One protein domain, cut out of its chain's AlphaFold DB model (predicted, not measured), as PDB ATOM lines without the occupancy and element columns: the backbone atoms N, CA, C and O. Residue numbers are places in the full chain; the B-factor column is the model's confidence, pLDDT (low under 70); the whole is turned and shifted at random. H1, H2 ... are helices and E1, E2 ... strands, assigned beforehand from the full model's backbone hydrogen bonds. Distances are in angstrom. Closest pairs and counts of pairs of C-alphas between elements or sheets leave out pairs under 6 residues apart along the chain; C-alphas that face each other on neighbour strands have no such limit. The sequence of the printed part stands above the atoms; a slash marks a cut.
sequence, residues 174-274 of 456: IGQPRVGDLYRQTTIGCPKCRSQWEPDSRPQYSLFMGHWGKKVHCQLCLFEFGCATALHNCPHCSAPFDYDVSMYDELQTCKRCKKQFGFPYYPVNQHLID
ATOM      1  N   ILE A 174     -16.693  12.994 -16.924       95.00
ATOM      2  CA  ILE A 174     -15.588  12.644 -17.814       95.00
ATOM      3  C   ILE A 174     -15.424  11.124 -17.843       95.00
ATOM      4  O   ILE A 174     -15.504  10.455 -16.811       95.00
ATOM      5  N   GLY A 175     -15.172  10.587 -19.040       93.62
ATOM      6  CA  GLY A 175     -14.844   9.180 -19.270       93.62
ATOM      7  C   GLY A 175     -16.051   8.254 -19.452       93.62
ATOM      8  O   GLY A 175     -17.198   8.595 -19.169       93.62
ATOM      9  N   GLN A 176     -15.785   7.048 -19.960       95.56
ATOM     10  CA  GLN A 176     -16.801   6.010 -20.147       95.56
ATOM     11  C   GLN A 176     -16.847   5.078 -18.929       95.56
ATOM     12  O   GLN A 176     -15.791   4.635 -18.470       95.56
ATOM     13  N   PRO A 177     -18.039   4.739 -18.402       96.81
ATOM     14  CA  PRO A 177     -18.151   3.867 -17.241       96.81
ATOM     15  C   PRO A 177     -17.603   2.466 -17.539       96.81
ATOM     16  O   PRO A 177     -18.039   1.807 -18.484       96.81
ATOM     17  N   ARG A 178     -16.698   1.975 -16.686       96.31
ATOM     18  CA  ARG A 178     -16.223   0.583 -16.703       96.31
ATOM     19  C   ARG A 178     -16.900  -0.177 -15.579       96.31
ATOM     20  O   ARG A 178     -16.479  -0.120 -14.425       96.31
ATOM     21  N   VAL A 179     -17.982  -0.867 -15.918       95.62
ATOM     22  CA  VAL A 179     -18.770  -1.691 -14.996       95.62
ATOM     23  C   VAL A 179     -19.037  -3.052 -15.635       95.62
ATOM     24  O   VAL A 179     -19.094  -3.165 -16.856       95.62
ATOM     25  N   GLY A 180     -19.185  -4.098 -14.826       94.44
ATOM     26  CA  GLY A 180     -19.494  -5.447 -15.309       94.44
ATOM     27  C   GLY A 180     -18.828  -6.537 -14.477       94.44
ATOM     28  O   GLY A 180     -18.152  -6.252 -13.494       94.44
ATOM     29  N   ASP A 181     -18.989  -7.796 -14.884       93.69
ATOM     30  CA  ASP A 181     -18.521  -8.948 -14.098       93.69
ATOM     31  C   ASP A 181     -17.001  -9.007 -13.910       93.69
ATOM     32  O   ASP A 181     -16.537  -9.533 -12.891       93.69
ATOM     33  N   LEU A 182     -16.248  -8.462 -14.872       95.81
ATOM     34  CA  LEU A 182     -14.790  -8.337 -14.821       95.81
ATOM     35  C   LEU A 182     -14.338  -7.169 -13.933       95.81
ATOM     36  O   LEU A 182     -13.288  -7.264 -13.304       95.81
ATOM     37  N   TYR A 183     -15.122  -6.090 -13.853       97.56
ATOM     38  CA  TYR A 183     -14.778  -4.872 -13.118       97.56
ATOM     39  C   TYR A 183     -15.422  -4.895 -11.736       97.56
ATOM     40  O   TYR A 183     -16.577  -4.504 -11.556       97.56
ATOM     41  N   ARG A 184     -14.674  -5.388 -10.747       97.00
ATOM     42  CA  ARG A 184     -15.168  -5.584  -9.381       97.00
ATOM     43  C   ARG A 184     -14.428  -4.681  -8.418       97.00
ATOM     44  O   ARG A 184     -13.210  -4.563  -8.474       97.00
ATOM     45  N   GLN A 185     -15.182  -4.085  -7.503       96.50
ATOM     46  CA  GLN A 185     -14.623  -3.253  -6.450       96.50
ATOM     47  C   GLN A 185     -13.705  -4.092  -5.555       96.50
ATOM     48  O   GLN A 185     -14.123  -5.126  -5.024       96.50
ATOM     49  N   THR A 186     -12.451  -3.672  -5.411       96.69
ATOM     50  CA  THR A 186     -11.521  -4.293  -4.468       96.69
ATOM     51  C   THR A 186     -11.877  -3.883  -3.050       96.69
ATOM     52  O   THR A 186     -12.398  -2.794  -2.806       96.69
ATOM     53  N   THR A 187     -11.603  -4.763  -2.091       97.12
ATOM     54  CA  THR A 187     -11.767  -4.405  -0.683       97.12
ATOM     55  C   THR A 187     -10.556  -3.589  -0.259       97.12
ATOM     56  O   THR A 187      -9.434  -4.095  -0.295       97.12
ATOM     57  N   ILE A 188     -10.796  -2.343   0.135       97.81
ATOM     58  CA  ILE A 188      -9.769  -1.393   0.558       97.81
ATOM     59  C   ILE A 188      -9.829  -1.277   2.080       97.81
ATOM     60  O   ILE A 188     -10.913  -1.272   2.662       97.81
ATOM     61  N   GLY A 189      -8.679  -1.208   2.744       97.81
ATOM     62  CA  GLY A 189      -8.594  -1.077   4.194       97.81
ATOM     63  C   GLY A 189      -7.562  -0.052   4.648       97.81
ATOM     64  O   GLY A 189      -6.551   0.176   3.983       97.81
ATOM     65  N   CYS A 190      -7.803   0.537   5.820       98.06
ATOM     66  CA  CYS A 190      -6.872   1.464   6.453       98.06
ATOM     67  C   CYS A 190      -5.549   0.752   6.799       98.06
ATOM     68  O   CYS A 190      -5.582  -0.289   7.463       98.06
ATOM     69  N   PRO A 191      -4.377   1.313   6.456       97.56
ATOM     70  CA  PRO A 191      -3.089   0.686   6.765       97.56
ATOM     71  C   PRO A 191      -2.792   0.600   8.269       97.56
ATOM     72  O   PRO A 191      -2.071  -0.295   8.704       97.56
ATOM     73  N   LYS A 192      -3.373   1.496   9.080       97.19
ATOM     74  CA  LYS A 192      -3.122   1.575  10.526       97.19
ATOM     75  C   LYS A 192      -3.979   0.595  11.328       97.19
ATOM     76  O   LYS A 192      -3.443  -0.238  12.053       97.19
ATOM     77  N   CYS A 193      -5.305   0.676  11.207       97.50
ATOM     78  CA  CYS A 193      -6.232  -0.137  12.008       97.50
ATOM     79  C   CYS A 193      -6.874  -1.302  11.239       97.50
ATOM     80  O   CYS A 193      -7.599  -2.092  11.841       97.50
ATOM     81  N   ARG A 194      -6.615  -1.426   9.927       97.38
ATOM     82  CA  ARG A 194      -7.181  -2.458   9.037       97.38
ATOM     83  C   ARG A 194      -8.705  -2.428   8.903       97.38
ATOM     84  O   ARG A 194      -9.282  -3.393   8.406       97.38
ATOM     85  N   SER A 195      -9.362  -1.342   9.315       97.38
ATOM     86  CA  SER A 195     -10.792  -1.158   9.068       97.38
ATOM     87  C   SER A 195     -11.050  -1.112   7.569       97.38
ATOM     88  O   SER A 195     -10.333  -0.414   6.847       97.38
ATOM     89  N   GLN A 196     -12.073  -1.826   7.114       97.75
ATOM     90  CA  GLN A 196     -12.515  -1.742   5.730       97.75
ATOM     91  C   GLN A 196     -13.035  -0.329   5.449       97.75
ATOM     92  O   GLN A 196     -13.766   0.238   6.259       97.75
ATOM     93  N   TRP A 197     -12.608   0.242   4.330       97.25
ATOM     94  CA  TRP A 197     -13.130   1.497   3.814       97.25
ATOM     95  C   TRP A 197     -14.202   1.186   2.772       97.25
ATOM     96  O   TRP A 197     -13.964   0.427   1.828       97.25
ATOM     97  N   GLU A 198     -15.380   1.765   2.963       95.44
ATOM     98  CA  GLU A 198     -16.470   1.735   1.998       95.44
ATOM     99  C   GLU A 198     -16.656   3.166   1.483       95.44
ATOM    100  O   GLU A 198     -16.836   4.072   2.296       95.44
ATOM    101  N   PRO A 199     -16.540   3.408   0.167       93.19
ATOM    102  CA  PRO A 199     -16.718   4.743  -0.385       93.19
ATOM    103  C   PRO A 199     -18.181   5.172  -0.247       93.19
ATOM    104  O   PRO A 199     -19.081   4.396  -0.571       93.19
ATOM    105  N   ASP A 200     -18.418   6.423   0.151       93.06
ATOM    106  CA  ASP A 200     -19.779   6.957   0.313       93.06
ATOM    107  C   ASP A 200     -20.505   7.034  -1.036       93.06
ATOM    108  O   ASP A 200     -21.728   6.922  -1.123       93.06
ATOM    109  N   SER A 201     -19.744   7.223  -2.119       94.81
ATOM    110  CA  SER A 201     -20.273   7.251  -3.477       94.81
ATOM    111  C   SER A 201     -19.368   6.551  -4.487       94.81
ATOM    112  O   SER A 201     -18.152   6.438  -4.336       94.81
ATOM    113  N   ARG A 202     -19.974   6.094  -5.585       95.25
ATOM    114  CA  ARG A 202     -19.256   5.457  -6.697       95.25
ATOM    115  C   ARG A 202     -18.158   6.359  -7.297       95.25
ATOM    116  O   ARG A 202     -17.042   5.871  -7.448       95.25
ATOM    117  N   PRO A 203     -18.389   7.660  -7.569       95.88
ATOM    118  CA  PRO A 203     -17.327   8.548  -8.046       95.88
ATOM    119  C   PRO A 203     -16.164   8.708  -7.061       95.88
ATOM    120  O   PRO A 203     -15.018   8.790  -7.496       95.88
ATOM    121  N   GLN A 204     -16.415   8.692  -5.743       95.88
ATOM    122  CA  GLN A 204     -15.334   8.755  -4.750       95.88
ATOM    123  C   GLN A 204     -14.369   7.572  -4.876       95.88
ATOM    124  O   GLN A 204     -13.167   7.759  -4.705       95.88
ATOM    125  N   TYR A 205     -14.865   6.377  -5.215       96.75
ATOM    126  CA  TYR A 205     -14.000   5.228  -5.476       96.75
ATOM    127  C   TYR A 205     -13.039   5.497  -6.637       96.75
ATOM    128  O   TYR A 205     -11.851   5.214  -6.526       96.75
ATOM    129  N   SER A 206     -13.532   6.073  -7.738       96.94
ATOM    130  CA  SER A 206     -12.705   6.368  -8.911       96.94
ATOM    131  C   SER A 206     -11.737   7.527  -8.692       96.94
ATOM    132  O   SER A 206     -10.624   7.483  -9.207       96.94
ATOM    133  N   LEU A 207     -12.124   8.520  -7.891       97.00
ATOM    134  CA  LEU A 207     -11.232   9.595  -7.447       97.00
ATOM    135  C   LEU A 207     -10.103   9.079  -6.551       97.00
ATOM    136  O   LEU A 207      -8.968   9.522  -6.686       97.00
ATOM    137  N   PHE A 208     -10.413   8.134  -5.661       97.38
ATOM    138  CA  PHE A 208      -9.437   7.509  -4.773       97.38
ATOM    139  C   PHE A 208      -8.493   6.574  -5.534       97.38
ATOM    140  O   PHE A 208      -7.280   6.689  -5.413       97.38
ATOM    141  N   MET A 209      -9.035   5.641  -6.322       96.94
ATOM    142  CA  MET A 209      -8.237   4.620  -7.008       96.94
ATOM    143  C   MET A 209      -7.473   5.160  -8.221       96.94
ATOM    144  O   MET A 209      -6.411   4.632  -8.540       96.94
ATOM    145  N   GLY A 210      -8.009   6.169  -8.908       94.56
ATOM    146  CA  GLY A 210      -7.427   6.707 -10.134       94.56
ATOM    147  C   GLY A 210      -6.250   7.659  -9.915       94.56
ATOM    148  O   GLY A 210      -5.700   7.787  -8.824       94.56
ATOM    149  N   HIS A 211      -5.889   8.371 -10.983       93.06
ATOM    150  CA  HIS A 211      -4.754   9.303 -11.014       93.06
ATOM    151  C   HIS A 211      -4.962  10.599 -10.218       93.06
ATOM    152  O   HIS A 211      -4.011  11.345 -10.028       93.06
ATOM    153  N   TRP A 212      -6.180  10.857  -9.738       93.31
ATOM    154  CA  TRP A 212      -6.549  12.112  -9.075       93.31
ATOM    155  C   TRP A 212      -6.124  12.195  -7.607       93.31
ATOM    156  O   TRP A 212      -6.329  13.226  -6.982       93.31
ATOM    157  N   GLY A 213      -5.566  11.121  -7.039       88.38
ATOM    158  CA  GLY A 213      -4.849  11.186  -5.763       88.38
ATOM    159  C   GLY A 213      -5.701  11.405  -4.511       88.38
ATOM    160  O   GLY A 213      -5.124  11.587  -3.441       88.38
ATOM    161  N   LYS A 214      -7.041  11.336  -4.594       95.56
ATOM    162  CA  LYS A 214      -7.915  11.640  -3.451       95.56
ATOM    163  C   LYS A 214      -7.493  10.858  -2.205       95.56
ATOM    164  O   LYS A 214      -7.455   9.626  -2.219       95.56
ATOM    165  N   LYS A 215      -7.249  11.572  -1.108       96.38
ATOM    166  CA  LYS A 215      -6.989  10.989   0.211       96.38
ATOM    167  C   LYS A 215      -8.296  10.764   0.967       96.38
ATOM    168  O   LYS A 215      -9.297  11.446   0.744       96.38
ATOM    169  N   VAL A 216      -8.310   9.773   1.853       96.50
ATOM    170  CA  VAL A 216      -9.480   9.443   2.678       96.50
ATOM    171  C   VAL A 216      -9.089   9.288   4.136       96.50
ATOM    172  O   VAL A 216      -8.028   8.759   4.469       96.50
ATOM    173  N   HIS A 217      -9.987   9.726   5.012       96.38
ATOM    174  CA  HIS A 217      -9.829   9.609   6.452       96.38
ATOM    175  C   HIS A 217     -10.456   8.306   6.946       96.38
ATOM    176  O   HIS A 217     -11.619   7.998   6.683       96.38
ATOM    177  N   CYS A 218      -9.693   7.525   7.708       97.06
ATOM    178  CA  CYS A 218     -10.245   6.379   8.414       97.06
ATOM    179  C   CYS A 218     -11.191   6.852   9.528       97.06
ATOM    180  O   CYS A 218     -10.741   7.469  10.489       97.06
ATOM    181  N   GLN A 219     -12.466   6.460   9.474       95.50
ATOM    182  CA  GLN A 219     -13.463   6.814  10.498       95.50
ATOM    183  C   GLN A 219     -13.097   6.340  11.918       95.50
ATOM    184  O   GLN A 219     -13.532   6.938  12.895       95.50
ATOM    185  N   LEU A 220     -12.299   5.271  12.055       96.31
ATOM    186  CA  LEU A 220     -11.940   4.719  13.368       96.31
ATOM    187  C   LEU A 220     -10.696   5.357  13.987       96.31
ATOM    188  O   LEU A 220     -10.654   5.562  15.195       96.31
ATOM    189  N   CYS A 221      -9.647   5.596  13.195       96.62
ATOM    190  CA  CYS A 221      -8.357   6.060  13.722       96.62
ATOM    191  C   CYS A 221      -7.946   7.451  13.239       96.62
ATOM    192  O   CYS A 221      -6.841   7.885  13.568       96.62
ATOM    193  N   LEU A 222      -8.808   8.105  12.451       96.31
ATOM    194  CA  LEU A 222      -8.622   9.434  11.861       96.31
ATOM    195  C   LEU A 222      -7.344   9.571  11.024       96.31
ATOM    196  O   LEU A 222      -6.906  10.669  10.711       96.31
ATOM    197  N   PHE A 223      -6.735   8.442  10.657       96.19
ATOM    198  CA  PHE A 223      -5.560   8.416   9.806       96.19
ATOM    199  C   PHE A 223      -5.974   8.685   8.366       96.19
ATOM    200  O   PHE A 223      -6.840   7.983   7.835       96.19
ATOM    201  N   GLU A 224      -5.333   9.668   7.755       96.31
ATOM    202  CA  GLU A 224      -5.473   9.989   6.345       96.31
ATOM    203  C   GLU A 224      -4.558   9.092   5.502       96.31
ATOM    204  O   GLU A 224      -3.385   8.893   5.825       96.31
ATOM    205  N   PHE A 225      -5.091   8.507   4.430       97.31
ATOM    206  CA  PHE A 225      -4.323   7.655   3.525       97.31
ATOM    207  C   PHE A 225      -4.802   7.780   2.076       97.31
ATOM    208  O   PHE A 225      -5.963   8.085   1.815       97.31
ATOM    209  N   GLY A 226      -3.893   7.533   1.129       96.62
ATOM    210  CA  GLY A 226      -4.174   7.503  -0.308       96.62
ATOM    211  C   GLY A 226      -4.249   6.072  -0.842       96.62
ATOM    212  O   GLY A 226      -4.008   5.107  -0.112       96.62
ATOM    213  N   CYS A 227      -4.545   5.907  -2.133       96.19
ATOM    214  CA  CYS A 227      -4.687   4.578  -2.732       96.19
ATOM    215  C   CYS A 227      -3.403   3.750  -2.691       96.19
ATOM    216  O   CYS A 227      -3.466   2.580  -2.333       96.19
ATOM    217  N   ALA A 228      -2.239   4.339  -2.961       94.75
ATOM    218  CA  ALA A 228      -0.967   3.614  -2.936       94.75
ATOM    219  C   ALA A 228      -0.583   3.108  -1.531       94.75
ATOM    220  O   ALA A 228       0.149   2.130  -1.402       94.75
ATOM    221  N   THR A 229      -1.069   3.760  -0.469       97.00
ATOM    222  CA  THR A 229      -0.762   3.385   0.921       97.00
ATOM    223  C   THR A 229      -1.851   2.536   1.576       97.00
ATOM    224  O   THR A 229      -1.651   2.038   2.684       97.00
ATOM    225  N   ALA A 230      -2.995   2.348   0.916       97.69
ATOM    226  CA  ALA A 230      -4.085   1.534   1.430       97.69
ATOM    227  C   ALA A 230      -3.809   0.030   1.304       97.69
ATOM    228  O   ALA A 230      -3.045  -0.429   0.456       97.69
ATOM    229  N   LEU A 231      -4.482  -0.764   2.138       98.00
ATOM    230  CA  LEU A 231      -4.465  -2.219   2.019       98.00
ATOM    231  C   LEU A 231      -5.496  -2.650   0.978       98.00
ATOM    232  O   LEU A 231      -6.692  -2.471   1.201       98.00
ATOM    233  N   HIS A 232      -5.049  -3.256  -0.118       98.19
ATOM    234  CA  HIS A 232      -5.932  -3.756  -1.172       98.19
ATOM    235  C   HIS A 232      -6.039  -5.265  -1.124       98.19
ATOM    236  O   HIS A 232      -5.034  -5.970  -1.093       98.19
ATOM    237  N   ASN A 233      -7.267  -5.767  -1.169       98.25
ATOM    238  CA  ASN A 233      -7.546  -7.192  -1.174       98.25
ATOM    239  C   ASN A 233      -8.307  -7.598  -2.438       98.25
ATOM    240  O   ASN A 233      -9.224  -6.912  -2.899       98.25
ATOM    241  N   CYS A 234      -7.937  -8.755  -2.990       98.12
ATOM    242  CA  CYS A 234      -8.565  -9.318  -4.180       98.12
ATOM    243  C   CYS A 234     -10.076  -9.537  -3.960       98.12
ATOM    244  O   CYS A 234     -10.444 -10.202  -2.987       98.12
ATOM    245  N   PRO A 235     -10.952  -9.130  -4.898       97.50
ATOM    246  CA  PRO A 235     -12.406  -9.231  -4.734       97.50
ATOM    247  C   PRO A 235     -12.928 -10.677  -4.700       97.50
ATOM    248  O   PRO A 235     -14.075 -10.922  -4.339       97.50
ATOM    249  N   HIS A 236     -12.111 -11.659  -5.096       97.50
ATOM    250  CA  HIS A 236     -12.518 -13.065  -5.154       97.50
ATOM    251  C   HIS A 236     -12.056 -13.914  -3.970       97.50
ATOM    252  O   HIS A 236     -12.668 -14.943  -3.699       97.50
ATOM    253  N   CYS A 237     -10.938 -13.564  -3.335       97.81
ATOM    254  CA  CYS A 237     -10.336 -14.389  -2.279       97.81
ATOM    255  C   CYS A 237      -9.805 -13.587  -1.088       97.81
ATOM    256  O   CYS A 237      -9.189 -14.170  -0.198       97.81
ATOM    257  N   SER A 238      -9.986 -12.265  -1.108       97.31
ATOM    258  CA  SER A 238      -9.529 -11.317  -0.091       97.31
ATOM    259  C   SER A 238      -8.025 -11.372   0.206       97.31
ATOM    260  O   SER A 238      -7.582 -10.900   1.247       97.31
ATOM    261  N   ALA A 239      -7.223 -11.959  -0.689       98.12
ATOM    262  CA  ALA A 239      -5.774 -11.968  -0.550       98.12
ATOM    263  C   ALA A 239      -5.215 -10.561  -0.802       98.12
ATOM    264  O   ALA A 239      -5.623  -9.950  -1.799       98.12
ATOM    265  N   PRO A 240      -4.289 -10.077   0.043       97.94
ATOM    266  CA  PRO A 240      -3.690  -8.767  -0.137       97.94
ATOM    267  C   PRO A 240      -2.827  -8.732  -1.401       97.94
ATOM    268  O   PRO A 240      -2.207  -9.738  -1.767       97.94
ATOM    269  N   PHE A 241      -2.789  -7.581  -2.064       97.88
ATOM    270  CA  PHE A 241      -1.894  -7.314  -3.185       97.88
ATOM    271  C   PHE A 241      -1.426  -5.855  -3.166       97.88
ATOM    272  O   PHE A 241      -2.118  -4.985  -2.642       97.88
ATOM    273  N   ASP A 242      -0.248  -5.607  -3.736       96.88
ATOM    274  CA  ASP A 242       0.314  -4.261  -3.849       96.88
ATOM    275  C   ASP A 242      -0.332  -3.558  -5.045       96.88
ATOM    276  O   ASP A 242      -0.228  -4.039  -6.177       96.88
ATOM    277  N   TYR A 243      -1.031  -2.458  -4.780       97.00
ATOM    278  CA  TYR A 243      -1.669  -1.635  -5.800       97.00
ATOM    279  C   TYR A 243      -0.750  -0.484  -6.209       97.00
ATOM    280  O   TYR A 243      -0.172   0.187  -5.356       97.00
ATOM    281  N   ASP A 244      -0.663  -0.237  -7.512       95.44
ATOM    282  CA  ASP A 244      -0.033   0.939  -8.108       95.44
ATOM    283  C   ASP A 244      -1.094   1.669  -8.943       95.44
ATOM    284  O   ASP A 244      -1.956   1.031  -9.546       95.44
ATOM    285  N   VAL A 245      -1.044   2.998  -8.985       95.19
ATOM    286  CA  VAL A 245      -1.994   3.832  -9.736       95.19
ATOM    287  C   VAL A 245      -1.996   3.477 -11.229       95.19
ATOM    288  O   VAL A 245      -3.044   3.499 -11.868       95.19
ATOM    289  N   SER A 246      -0.848   3.065 -11.776       95.44
ATOM    290  CA  SER A 246      -0.737   2.570 -13.158       95.44
ATOM    291  C   SER A 246      -1.595   1.327 -13.441       95.44
ATOM    292  O   SER A 246      -1.991   1.101 -14.579       95.44
ATOM    293  N   MET A 247      -1.952   0.549 -12.412       96.25
ATOM    294  CA  MET A 247      -2.786  -0.648 -12.556       96.25
ATOM    295  C   MET A 247      -4.277  -0.334 -12.721       96.25
ATOM    296  O   MET A 247      -5.045  -1.251 -13.012       96.25
ATOM    297  N   TYR A 248      -4.711   0.913 -12.507       96.75
ATOM    298  CA  TYR A 248      -6.130   1.277 -12.462       96.75
ATOM    299  C   TYR A 248      -6.878   1.010 -13.777       96.75
ATOM    300  O   TYR A 248      -8.041   0.591 -13.769       96.75
ATOM    301  N   ASP A 249      -6.203   1.234 -14.904       95.94
ATOM    302  CA  ASP A 249      -6.749   1.028 -16.248       95.94
ATOM    303  C   ASP A 249      -6.457  -0.376 -16.809       95.94
ATOM    304  O   ASP A 249      -6.934  -0.729 -17.888       95.94
ATOM    305  N   GLU A 250      -5.728  -1.210 -16.064       97.06
ATOM    306  CA  GLU A 250      -5.300  -2.542 -16.488       97.06
ATOM    307  C   GLU A 250      -6.103  -3.669 -15.814       97.06
ATOM    308  O   GLU A 250      -6.586  -3.562 -14.682       97.06
ATOM    309  N   LEU A 251      -6.214  -4.813 -16.497       97.81
ATOM    310  CA  LEU A 251      -6.763  -6.036 -15.910       97.81
ATOM    311  C   LEU A 251      -5.687  -6.758 -15.096       97.81
ATOM    312  O   LEU A 251      -4.662  -7.184 -15.626       97.81
ATOM    313  N   GLN A 252      -5.958  -6.974 -13.814       97.94
ATOM    314  CA  GLN A 252      -5.037  -7.620 -12.890       97.94
ATOM    315  C   GLN A 252      -5.389  -9.094 -12.692       97.94
ATOM    316  O   GLN A 252      -6.554  -9.472 -12.570       97.94
ATOM    317  N   THR A 253      -4.370  -9.955 -12.616       98.38
ATOM    318  CA  THR A 253      -4.547 -11.381 -12.297       98.38
ATOM    319  C   THR A 253      -4.142 -11.645 -10.853       98.38
ATOM    320  O   THR A 253      -2.990 -11.447 -10.467       98.38
ATOM    321  N   CYS A 254      -5.069 -12.142 -10.030       98.25
ATOM    322  CA  CYS A 254      -4.758 -12.458  -8.639       98.25
ATOM    323  C   CYS A 254      -3.727 -13.593  -8.542       98.25
ATOM    324  O   CYS A 254      -3.992 -14.718  -8.968       98.25
ATOM    325  N   LYS A 255      -2.598 -13.348  -7.865       98.06
ATOM    326  CA  LYS A 255      -1.536 -14.350  -7.648       98.06
ATOM    327  C   LYS A 255      -2.017 -15.608  -6.907       98.06
ATOM    328  O   LYS A 255      -1.471 -16.685  -7.119       98.06
ATOM    329  N   ARG A 256      -3.041 -15.491  -6.048       97.94
ATOM    330  CA  ARG A 256      -3.555 -16.602  -5.226       97.94
ATOM    331  C   ARG A 256      -4.631 -17.423  -5.935       97.94
ATOM    332  O   ARG A 256      -4.501 -18.637  -6.027       97.94
ATOM    333  N   CYS A 257      -5.702 -16.785  -6.412       97.94
ATOM    334  CA  CYS A 257      -6.841 -17.493  -7.014       97.94
ATOM    335  C   CYS A 257      -6.808 -17.552  -8.548       97.94
ATOM    336  O   CYS A 257      -7.685 -18.182  -9.134       97.94
ATOM    337  N   LYS A 258      -5.823 -16.906  -9.194       98.25
ATOM    338  CA  LYS A 258      -5.620 -16.848 -10.654       98.25
ATOM    339  C   LYS A 258      -6.777 -16.239 -11.458       98.25
ATOM    340  O   LYS A 258      -6.770 -16.307 -12.681       98.25
ATOM    341  N   LYS A 259      -7.765 -15.634 -10.794       98.31
ATOM    342  CA  LYS A 259      -8.866 -14.921 -11.455       98.31
ATOM    343  C   LYS A 259      -8.415 -13.526 -11.872       98.31
ATOM    344  O   LYS A 259      -7.679 -12.874 -11.126       98.31
ATOM    345  N   GLN A 260      -8.879 -13.097 -13.040       98.25
ATOM    346  CA  GLN A 260      -8.694 -11.742 -13.538       98.25
ATOM    347  C   GLN A 260      -9.789 -10.824 -13.000       98.25
ATOM    348  O   GLN A 260     -10.942 -11.240 -12.882       98.25
ATOM    349  N   PHE A 261      -9.417  -9.597 -12.669       98.25
ATOM    350  CA  PHE A 261     -10.339  -8.539 -12.284       98.25
ATOM    351  C   PHE A 261      -9.779  -7.183 -12.726       98.25
ATOM    352  O   PHE A 261      -8.569  -6.983 -12.751       98.25
ATOM    353  N   GLY A 262     -10.666  -6.264 -13.085       97.75
ATOM    354  CA  GLY A 262     -10.354  -4.859 -13.323       97.75
ATOM    355  C   GLY A 262     -10.970  -3.972 -12.249       97.75
ATOM    356  O   GLY A 262     -11.870  -4.395 -11.514       97.75
ATOM    357  N   PHE A 263     -10.515  -2.725 -12.185       97.75
ATOM    358  CA  PHE A 263     -11.059  -1.728 -11.271       97.75
ATOM    359  C   PHE A 263     -12.231  -0.993 -11.937       97.75
ATOM    360  O   PHE A 263     -12.097  -0.536 -13.077       97.75
ATOM    361  N   PRO A 264     -13.397  -0.895 -11.275       97.56
ATOM    362  CA  PRO A 264     -14.526  -0.184 -11.847       97.56
ATOM    363  C   PRO A 264     -14.213   1.307 -11.973       97.56
ATOM    364  O   PRO A 264     -13.679   1.919 -11.048       97.56
ATOM    365  N   TYR A 265     -14.581   1.878 -13.119       97.50
ATOM    366  CA  TYR A 265     -14.497   3.310 -13.375       97.50
ATOM    367  C   TYR A 265     -15.896   3.893 -13.414       97.50
ATOM    368  O   TYR A 265     -16.725   3.513 -14.246       97.50
ATOM    369  N   TYR A 266     -16.145   4.826 -12.512       96.94
ATOM    370  CA  TYR A 266     -17.344   5.632 -12.481       96.94
ATOM    371  C   TYR A 266     -16.974   7.019 -12.992       96.94
ATOM    372  O   TYR A 266     -16.049   7.616 -12.441       96.94
ATOM    373  N   PRO A 267     -17.658   7.525 -14.032       97.00
ATOM    374  CA  PRO A 267     -17.402   8.855 -14.555       97.00
ATOM    375  C   PRO A 267     -17.462   9.902 -13.445       97.00
ATOM    376  O   PRO A 267     -18.360   9.875 -12.597       97.00
ATOM    377  N   VAL A 268     -16.478  10.796 -13.446       96.69
ATOM    378  CA  VAL A 268     -16.311  11.832 -12.426       96.69
ATOM    379  C   VAL A 268     -16.456  13.196 -13.086       96.69
ATOM    380  O   VAL A 268     -15.986  13.399 -14.201       96.69
ATOM    381  N   ASN A 269     -17.115  14.130 -12.408       96.06
ATOM    382  CA  ASN A 269     -17.248  15.504 -12.886       96.06
ATOM    383  C   ASN A 269     -15.925  16.259 -12.709       96.06
ATOM    384  O   ASN A 269     -15.293  16.110 -11.661       96.06
ATOM    385  N   GLN A 270     -15.569  17.123 -13.666       95.94
ATOM    386  CA  GLN A 270     -14.366  17.967 -13.580       95.94
ATOM    387  C   GLN A 270     -14.318  18.764 -12.271       95.94
ATOM    388  O   GLN A 270     -13.318  18.729 -11.571       95.94
ATOM    389  N   HIS A 271     -15.450  19.339 -11.860       96.31
ATOM    390  CA  HIS A 271     -15.581  20.035 -10.579       96.31
ATOM    391  C   HIS A 271     -15.057  19.238  -9.367       96.31
ATOM    392  O   HIS A 271     -14.435  19.807  -8.480       96.31
ATOM    393  N   LEU A 272     -15.302  17.920  -9.290       95.62
ATOM    394  CA  LEU A 272     -14.819  17.110  -8.160       95.62
ATOM    395  C   LEU A 272     -13.306  16.885  -8.214       95.62
ATOM    396  O   LEU A 272     -12.679  16.740  -7.170       95.62
ATOM    397  N   ILE A 273     -12.744  16.812  -9.421       96.06
ATOM    398  CA  ILE A 273     -11.302  16.702  -9.636       96.06
ATOM    399  C   ILE A 273     -10.636  18.005  -9.191       96.06
ATOM    400  O   ILE A 273      -9.705  17.968  -8.390       96.06
ATOM    401  N   ASP A 274     -11.169  19.144  -9.632       95.81
ATOM    402  CA  ASP A 274     -10.612  20.452  -9.286       95.81
ATOM    403  C   ASP A 274     -10.754  20.747  -7.788       95.81
ATOM    404  O   ASP A 274      -9.848  21.310  -7.185       95.81
TER     405      ASP A 274
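This is residues 174 to 274 of the 456 residues of the protein "J domain-containing protein" of Leptomonas pyrrhocoris (UniProt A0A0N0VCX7). Little regular structure: loops surround the small antiparallel sheet E1 - E2 and short helix H1, with H3 far out. Four stretches fold back through short antiparallel pairings, among them residues 216 to 217 with 224 to 225. The printed part has 101 residues, 24 in named elements, in order E1, H1, E2, H2, H3: class mixed. It is compact, with radius of gyration of the C-alphas 13.2 A, spanning 37 by 34 by 20 A.

E1, residues 187 to 189, and E2, residues 231 to 233, are antiparallel; N 189 and O 231, 2.8 A, are within hydrogen-bond range. H1, residues 202 to 209, is close but not clearly touching H2, residues 245 to 249; their closest C-alphas, Met 209 and Tyr 248, are 6.7 A apart. H3, residues 270 to 274, is apart from H2. O i to N i+4 pairs within range: every one in H3, 3 of 4 in H1, 0 of 1 in H2, which has 1 of 2 O i to N i+3 pairs.

E1 begins at C-alpha 187 (-11.767, -4.405, -0.683). H1 measures 11.1 A. H3 ends at C-alpha 274 (-10.612, 20.452, -9.286).

The printed part has no cut. The four links are long. No printed residue is under 70.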